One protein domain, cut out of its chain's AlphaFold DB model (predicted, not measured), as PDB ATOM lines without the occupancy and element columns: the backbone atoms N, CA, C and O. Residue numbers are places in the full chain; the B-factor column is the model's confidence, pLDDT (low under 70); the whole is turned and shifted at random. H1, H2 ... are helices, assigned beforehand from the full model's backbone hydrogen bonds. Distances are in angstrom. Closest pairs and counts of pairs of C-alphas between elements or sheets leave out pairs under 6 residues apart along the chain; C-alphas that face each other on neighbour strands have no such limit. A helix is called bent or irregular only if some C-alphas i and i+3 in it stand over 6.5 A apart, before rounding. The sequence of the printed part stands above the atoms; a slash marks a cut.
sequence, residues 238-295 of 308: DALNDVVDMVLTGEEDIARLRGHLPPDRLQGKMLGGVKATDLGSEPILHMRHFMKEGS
ATOM      1  N   ASP A 238     158.552 144.824 108.921       86.88
ATOM      2  CA  ASP A 238     159.670 144.026 108.421       86.88
ATOM      3  C   ASP A 238     160.186 144.634 107.113       86.88
ATOM      4  O   ASP A 238     161.363 144.966 107.016       86.88
ATOM      5  N   ALA A 239     159.290 144.948 106.175       85.44
ATOM      6  CA  ALA A 239     159.593 145.659 104.941       85.44
ATOM      7  C   ALA A 239     160.205 147.046 105.204       85.44
ATOM      8  O   ALA A 239     161.090 147.486 104.466       85.44
ATOM      9  N   LEU A 240     159.768 147.751 106.255       86.44
ATOM     10  CA  LEU A 240     160.381 149.022 106.643       86.44
ATOM     11  C   LEU A 240     161.814 148.829 107.155       86.44
ATOM     12  O   LEU A 240     162.697 149.589 106.758       86.44
ATOM     13  N   ASN A 241     162.046 147.837 108.017       87.69
ATOM     14  CA  ASN A 241     163.387 147.515 108.505       87.69
ATOM     15  C   ASN A 241     164.302 147.088 107.355       87.69
ATOM     16  O   ASN A 241     165.412 147.602 107.263       87.69
ATOM     17  N   ASP A 242     163.809 146.269 106.426       85.38
ATOM     18  CA  ASP A 242     164.547 145.859 105.231       85.38
ATOM     19  C   ASP A 242     165.004 147.078 104.417       85.38
ATOM     20  O   ASP A 242     166.163 147.172 104.018       85.38
ATOM     21  N   VAL A 243     164.119 148.057 104.195       84.88
ATOM     22  CA  VAL A 243     164.472 149.297 103.482       84.88
ATOM     23  C   VAL A 243     165.502 150.122 104.261       84.88
ATOM     24  O   VAL A 243     166.421 150.675 103.655       84.88
ATOM     25  N   VAL A 244     165.368 150.223 105.587       85.75
ATOM     26  CA  VAL A 244     166.339 150.929 106.440       85.75
ATOM     27  C   VAL A 244     167.709 150.259 106.358       85.75
ATOM     28  O   VAL A 244     168.706 150.950 106.143       85.75
ATOM     29  N   ASP A 245     167.757 148.934 106.451       85.81
ATOM     30  CA  ASP A 245     168.990 148.161 106.361       85.81
ATOM     31  C   ASP A 245     169.647 148.340 104.988       85.81
ATOM     32  O   ASP A 245     170.826 148.685 104.934       85.81
ATOM     33  N   MET A 246     168.885 148.261 103.889       83.12
ATOM     34  CA  MET A 246     169.388 148.518 102.527       83.12
ATOM     35  C   MET A 246     170.032 149.906 102.370       83.12
ATOM     36  O   MET A 246     170.975 150.077 101.592       83.12
ATOM     37  N   VAL A 247     169.527 150.920 103.081       82.12
ATOM     38  CA  VAL A 247     170.090 152.280 103.060       82.12
ATOM     39  C   VAL A 247     171.363 152.377 103.909       82.12
ATOM     40  O   VAL A 247     172.271 153.134 103.557       82.12
ATOM     41  N   LEU A 248     171.446 151.630 105.014       82.81
ATOM     42  CA  LEU A 248     172.554 151.694 105.970       82.81
ATOM     43  C   LEU A 248     173.759 150.811 105.595       82.81
ATOM     44  O   LEU A 248     174.885 151.174 105.943       82.81
ATOM     45  N   THR A 249     173.563 149.679 104.910       74.50
ATOM     46  CA  THR A 249     174.616 148.664 104.676       74.50
ATOM     47  C   THR A 249     175.475 148.884 103.419       74.50
ATOM     48  O   THR A 249     176.606 148.402 103.381       74.50
ATOM     49  N   GLY A 250     175.026 149.692 102.451       65.81
ATOM     50  CA  GLY A 250     175.864 150.246 101.373       65.81
ATOM     51  C   GLY A 250     176.018 149.424 100.072       65.81
ATOM     52  O   GLY A 250     175.973 148.202 100.048       65.81
ATOM     53  N   GLU A 251     176.206 150.175  98.977       60.69
ATOM     54  CA  GLU A 251     176.447 149.864  97.545       60.69
ATOM     55  C   GLU A 251     175.677 148.728  96.833       60.69
ATOM     56  O   GLU A 251     175.050 149.025  95.809       60.69
ATOM     57  N   GLU A 252     175.676 147.472  97.297       60.94
ATOM     58  CA  GLU A 252     174.999 146.370  96.573       60.94
ATOM     59  C   GLU A 252     173.467 146.509  96.608       60.94
ATOM     60  O   GLU A 252     172.800 146.348  95.582       60.94
ATOM     61  N   ASP A 253     172.901 146.927  97.741       62.88
ATOM     62  CA  ASP A 253     171.451 147.108  97.884       62.88
ATOM     63  C   ASP A 253     170.938 148.435  97.295       62.88
ATOM     64  O   ASP A 253     169.769 148.548  96.912       62.88
ATOM     65  N   ILE A 254     171.824 149.411  97.058       65.69
ATOM     66  CA  ILE A 254     171.485 150.628  96.299       65.69
ATOM     67  C   ILE A 254     171.080 150.265  94.861       65.69
ATOM     68  O   ILE A 254     170.208 150.913  94.278       65.69
ATOM     69  N   ALA A 255     171.665 149.214  94.278       69.19
ATOM     70  CA  ALA A 255     171.270 148.734  92.956       69.19
ATOM     71  C   ALA A 255     169.846 148.148  92.942       69.19
ATOM     72  O   ALA A 255     169.137 148.316  91.950       69.19
ATOM     73  N   ARG A 256     169.395 147.534  94.044       73.25
ATOM     74  CA  ARG A 256     168.011 147.049  94.196       73.25
ATOM     75  C   ARG A 256     167.044 148.221  94.338       73.25
ATOM     76  O   ARG A 256     166.039 148.264  93.633       73.25
ATOM     77  N   LEU A 257     167.412 149.237  95.124       75.44
ATOM     78  CA  LEU A 257     166.648 150.483  95.246       75.44
ATOM     79  C   LEU A 257     166.511 151.232  93.909       75.44
ATOM     80  O   LEU A 257     165.465 151.824  93.641       75.44
ATOM     81  N   ARG A 258     167.509 151.155  93.015       74.81
ATOM     82  CA  ARG A 258     167.397 151.707  91.649       74.81
ATOM     83  C   ARG A 258     166.269 151.071  90.834       74.81
ATOM     84  O   ARG A 258     165.696 151.759  89.997       74.81
ATOM     85  N   GLY A 259     165.919 149.810  91.091       73.94
ATOM     86  CA  GLY A 259     164.784 149.137  90.449       73.94
ATOM     87  C   GLY A 259     163.416 149.723  90.825       73.94
ATOM     88  O   GLY A 259     162.444 149.500  90.111       73.94
ATOM     89  N   HIS A 260     163.348 150.510  91.903       76.44
ATOM     90  CA  HIS A 260     162.142 151.211  92.351       76.44
ATOM     91  C   HIS A 260     162.069 152.669  91.864       76.44
ATOM     92  O   HIS A 260     161.142 153.398  92.225       76.44
ATOM     93  N   LEU A 261     163.031 153.117  91.045       73.19
ATOM     94  CA  LEU A 261     162.938 154.404  90.359       73.19
ATOM     95  C   LEU A 261     161.716 154.435  89.422       73.19
ATOM     96  O   LEU A 261     161.189 153.382  89.050       73.19
ATOM     97  N   PRO A 262     161.249 155.634  89.015       70.88
ATOM     98  CA  PRO A 262     160.152 155.753  88.066       70.88
ATOM     99  C   PRO A 262     160.368 154.845  86.848       70.88
ATOM    100  O   PRO A 262     161.496 154.755  86.357       70.88
ATOM    101  N   PRO A 263     159.304 154.193  86.344       75.88
ATOM    102  CA  PRO A 263     159.437 153.135  85.352       75.88
ATOM    103  C   PRO A 263     160.190 153.622  84.114       75.88
ATOM    104  O   PRO A 263     159.945 154.735  83.641       75.88
ATOM    105  N   ASP A 264     161.038 152.759  83.546       73.56
ATOM    106  CA  ASP A 264     161.944 153.077  82.430       73.56
ATOM    107  C   ASP A 264     161.245 153.752  81.243       73.56
ATOM    108  O   ASP A 264     161.827 154.595  80.567       73.56
ATOM    109  N   ARG A 265     159.947 153.481  81.041       74.94
ATOM    110  CA  ARG A 265     159.097 154.152  80.037       74.94
ATOM    111  C   ARG A 265     159.052 155.685  80.152       74.94
ATOM    112  O   ARG A 265     158.576 156.350  79.232       74.94
ATOM    113  N   LEU A 266     159.445 156.248  81.297       75.06
ATOM    114  CA  LEU A 266     159.521 157.687  81.550       75.06
ATOM    115  C   LEU A 266     160.953 158.234  81.445       75.06
ATOM    116  O   LEU A 266     161.117 159.453  81.364       75.06
ATOM    117  N   GLN A 267     161.980 157.378  81.419       76.38
ATOM    118  CA  GLN A 267     163.371 157.818  81.323       76.38
ATOM    119  C   GLN A 267     163.631 158.523  79.989       76.38
ATOM    120  O   GLN A 267     163.248 158.052  78.921       76.38
ATOM    121  N   GLY A 268     164.255 159.702  80.056       79.75
ATOM    122  CA  GLY A 268     164.569 160.526  78.884       79.75
ATOM    123  C   GLY A 268     163.357 161.135  78.167       79.75
ATOM    124  O   GLY A 268     163.541 161.914  77.232       79.75
ATOM    125  N   LYS A 269     162.120 160.832  78.592       86.00
ATOM    126  CA  LYS A 269     160.913 161.373  77.964       86.00
ATOM    127  C   LYS A 269     160.763 162.850  78.315       86.00
ATOM    128  O   LYS A 269     160.691 163.211  79.487       86.00
ATOM    129  N   MET A 270     160.659 163.685  77.288       88.69
ATOM    130  CA  MET A 270     160.409 165.120  77.414       88.69
ATOM    131  C   MET A 270     158.970 165.428  76.988       88.69
ATOM    132  O   MET A 270     158.497 164.923  75.972       88.69
ATOM    133  N   LEU A 271     158.276 166.264  77.751       83.12
ATOM    134  CA  LEU A 271     156.944 166.783  77.452       83.12
ATOM    135  C   LEU A 271     157.026 168.309  77.541       83.12
ATOM    136  O   LEU A 271     157.405 168.846  78.577       83.12
ATOM    137  N   GLY A 272     156.762 169.012  76.438       80.75
ATOM    138  CA  GLY A 272     156.852 170.479  76.412       80.75
ATOM    139  C   GLY A 272     158.233 171.040  76.794       80.75
ATOM    140  O   GLY A 272     158.314 172.134  77.335       80.75
ATOM    141  N   GLY A 273     159.316 170.287  76.560       84.62
ATOM    142  CA  GLY A 273     160.680 170.696  76.927       84.62
ATOM    143  C   GLY A 273     161.079 170.421  78.383       84.62
ATOM    144  O   GLY A 273     162.209 170.726  78.755       84.62
ATOM    145  N   VAL A 274     160.214 169.789  79.181       86.12
ATOM    146  CA  VAL A 274     160.491 169.377  80.570       86.12
ATOM    147  C   VAL A 274     160.495 167.850  80.667       86.12
ATOM    148  O   VAL A 274     159.778 167.178  79.923       86.12
ATOM    149  N   LYS A 275     161.299 167.265  81.562       87.25
ATOM    150  CA  LYS A 275     161.295 165.810  81.777       87.25
ATOM    151  C   LYS A 275     159.937 165.358  82.310       87.25
ATOM    152  O   LYS A 275     159.371 165.975  83.209       87.25
ATOM    153  N   ALA A 276     159.439 164.235  81.800       86.38
ATOM    154  CA  ALA A 276     158.155 163.672  82.212       86.38
ATOM    155  C   ALA A 276     158.113 163.324  83.711       86.38
ATOM    156  O   ALA A 276     157.065 163.460  84.338       86.38
ATOM    157  N   THR A 277     159.243 162.906  84.290       84.00
ATOM    158  CA  THR A 277     159.381 162.643  85.733       84.00
ATOM    159  C   THR A 277     159.210 163.905  86.569       84.00
ATOM    160  O   THR A 277     158.537 163.871  87.595       84.00
ATOM    161  N   ASP A 278     159.774 165.020  86.105       84.31
ATOM    162  CA  ASP A 278     159.750 166.289  86.828       84.31
ATOM    163  C   ASP A 278     158.329 166.863  86.791       84.31
ATOM    164  O   ASP A 278     157.770 167.184  87.837       84.31
ATOM    165  N   LEU A 279     157.687 166.843  85.615       85.19
ATOM    166  CA  LEU A 279     156.275 167.212  85.450       85.19
ATOM    167  C   LEU A 279     155.335 166.373  86.323       85.19
ATOM    168  O   LEU A 279     154.412 166.914  86.925       85.19
ATOM    169  N   GLY A 280     155.576 165.063  86.435       83.62
ATOM    170  CA  GLY A 280     154.783 164.184  87.300       83.62
ATOM    171  C   GLY A 280     154.880 164.536  88.789       83.62
ATOM    172  O   GLY A 280     153.968 164.226  89.552       83.62
ATOM    173  N   SER A 281     155.957 165.209  89.203       85.56
ATOM    174  CA  SER A 281     156.176 165.640  90.586       85.56
ATOM    175  C   SER A 281     155.675 167.059  90.891       85.56
ATOM    176  O   SER A 281     155.521 167.413  92.058       85.56
ATOM    177  N   GLU A 282     155.369 167.882  89.884       88.00
ATOM    178  CA  GLU A 282     154.898 169.256  90.115       88.00
ATOM    179  C   GLU A 282     153.613 169.326  90.971       88.00
ATOM    180  O   GLU A 282     153.590 170.113  91.925       88.00
ATOM    181  N   PRO A 283     152.567 168.494  90.743       88.88
ATOM    182  CA  PRO A 283     151.338 168.567  91.535       88.88
ATOM    183  C   PRO A 283     151.570 168.372  93.037       88.88
ATOM    184  O   PRO A 283     151.011 169.112  93.849       88.88
ATOM    185  N   ILE A 284     152.436 167.425  93.426       89.00
ATOM    186  CA  ILE A 284     152.723 167.166  94.843       89.00
ATOM    187  C   ILE A 284     153.491 168.329  95.485       89.00
ATOM    188  O   ILE A 284     153.270 168.642  96.653       89.00
ATOM    189  N   LEU A 285     154.350 169.025  94.735       91.19
ATOM    190  CA  LEU A 285     155.061 170.203  95.235       91.19
ATOM    191  C   LEU A 285     154.104 171.373  95.492       91.19
ATOM    192  O   LEU A 285     154.185 172.003  96.550       91.19
ATOM    193  N   HIS A 286     153.153 171.622  94.588       91.81
ATOM    194  CA  HIS A 286     152.115 172.633  94.808       91.81
ATOM    195  C   HIS A 286     151.169 172.251  95.953       91.81
ATOM    196  O   HIS A 286     150.807 173.112  96.754       91.81
ATOM    197  N   MET A 287     150.827 170.966  96.097       90.69
ATOM    198  CA  MET A 287     150.052 170.476  97.240       90.69
ATOM    199  C   MET A 287     150.795 170.709  98.560       90.69
ATOM    200  O   MET A 287     150.209 171.220  99.508       90.69
ATOM    201  N   ARG A 288     152.100 170.410  98.620       91.81
ATOM    202  CA  ARG A 288     152.936 170.677  99.804       91.81
ATOM    203  C   ARG A 288     153.000 172.162 100.143       91.81
ATOM    204  O   ARG A 288     152.931 172.512 101.318       91.81
ATOM    205  N   HIS A 289     153.120 173.026  99.135       93.44
ATOM    206  CA  HIS A 289     153.048 174.472  99.332       93.44
ATOM    207  C   HIS A 289     151.693 174.870  99.922       93.44
ATOM    208  O   HIS A 289     151.655 175.544 100.944       93.44
ATOM    209  N   PHE A 290     150.590 174.386  99.347       92.81
ATOM    210  CA  PHE A 290     149.245 174.666  99.846       92.81
ATOM    211  C   PHE A 290     149.040 174.196 101.292       92.81
ATOM    212  O   PHE A 290     148.514 174.945 102.108       92.81
ATOM    213  N   MET A 291     149.503 172.993 101.640       89.31
ATOM    214  CA  MET A 291     149.425 172.480 103.012       89.31
ATOM    215  C   MET A 291     150.220 173.331 104.010       89.31
ATOM    216  O   MET A 291     149.847 173.400 105.177       89.31
ATOM    217  N   LYS A 292     151.314 173.962 103.566       92.00
ATOM    218  CA  LYS A 292     152.177 174.789 104.416       92.00
ATOM    219  C   LYS A 292     151.682 176.230 104.541       92.00
ATOM    220  O   LYS A 292     151.691 176.778 105.635       92.00
ATOM    221  N   GLU A 293     151.278 176.835 103.431       93.31
ATOM    222  CA  GLU A 293     150.990 178.272 103.329       93.31
ATOM    223  C   GLU A 293     149.483 178.582 103.305       93.31
ATOM    224  O   GLU A 293     149.082 179.745 103.320       93.31
ATOM    225  N   GLY A 294     148.620 177.565 103.212       90.19
ATOM    226  CA  GLY A 294     147.165 177.729 103.132       90.19
ATOM    227  C   GLY A 294     146.669 178.384 101.837       90.19
ATOM    228  O   GLY A 294     145.488 178.702 101.725       90.19
ATOM    229  N   SER A 295     147.540 178.585 100.847       93.12
ATOM    230  CA  SER A 295     147.247 179.274  99.586       93.12
ATOM    231  C   SER A 295     147.908 178.583  98.388       93.12
ATOM    232  O   SER A 295     148.800 177.751  98.555       93.12
TER     233      SER A 295
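What this domain is: This is residues 238 to 295 of the 308 residues of the protein "Quinolinate synthase" of Ditylum brightwellii (UniProt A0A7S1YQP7). Two helices, H1 and H2, meet at a corner at one end of an open, roughly U-like shape, and the longest helix, H3, makes the other end. The unnamed stretch of residues 259 to 275 bridges the empty gap between them, and H3 touches neither helix. The printed part has 58 residues with three named helices, in the order H1, H2, H3, and no named strand; the class is all helix. It is extended, with a radius of gyration of the C-alphas of 16.0 A, and flat, spanning 40 by 32 by 16 A.

How they stand to each other: H1, residues 238 to 249, and H2, residues 252 to 258, touch only at the corner by their tight link, H1 with residues 246 to 247 alone. Their closest C-alphas are those of Met 246 and Asp 253, 5.3 A apart. They run opposite ways at a steep tilt of 61 degrees. H3, residues 276 to 293, is apart from H1 and from H2. Before it, residues 270 to 271 pair with residues 274 to 275, antiparallel. Every O i to N i+4 pair is within hydrogen-bond range in H1, against 2 of 3 in H2 and 12 of 14 in H3.

Where its parts are: H1 begins at C-alpha 238, (159.670, 144.026, 108.421), and is 16.1 A long from first to last C-alpha. H2 begins at C-alpha 252, (174.999, 146.370, 96.573). H3 is 26.7 A long and ends at C-alpha 293, (150.990, 178.272, 103.329). It is irregular, with C-alphas 280 and 283 7.0 A apart, and has a kink of 25 degrees near residue 284.

The domain as a whole: The two C-alphas farthest apart are those of Glu 252 and Ser 295, 43.2 A. The printed part has no cut. The link from H2 to H3 is long, with 17 residues. Residues 288 to 294, of which 288 to 293 belong to H3, stand free. Mean pLDDT of the printed part is 81.9, and residues 250 to 255 are under 70.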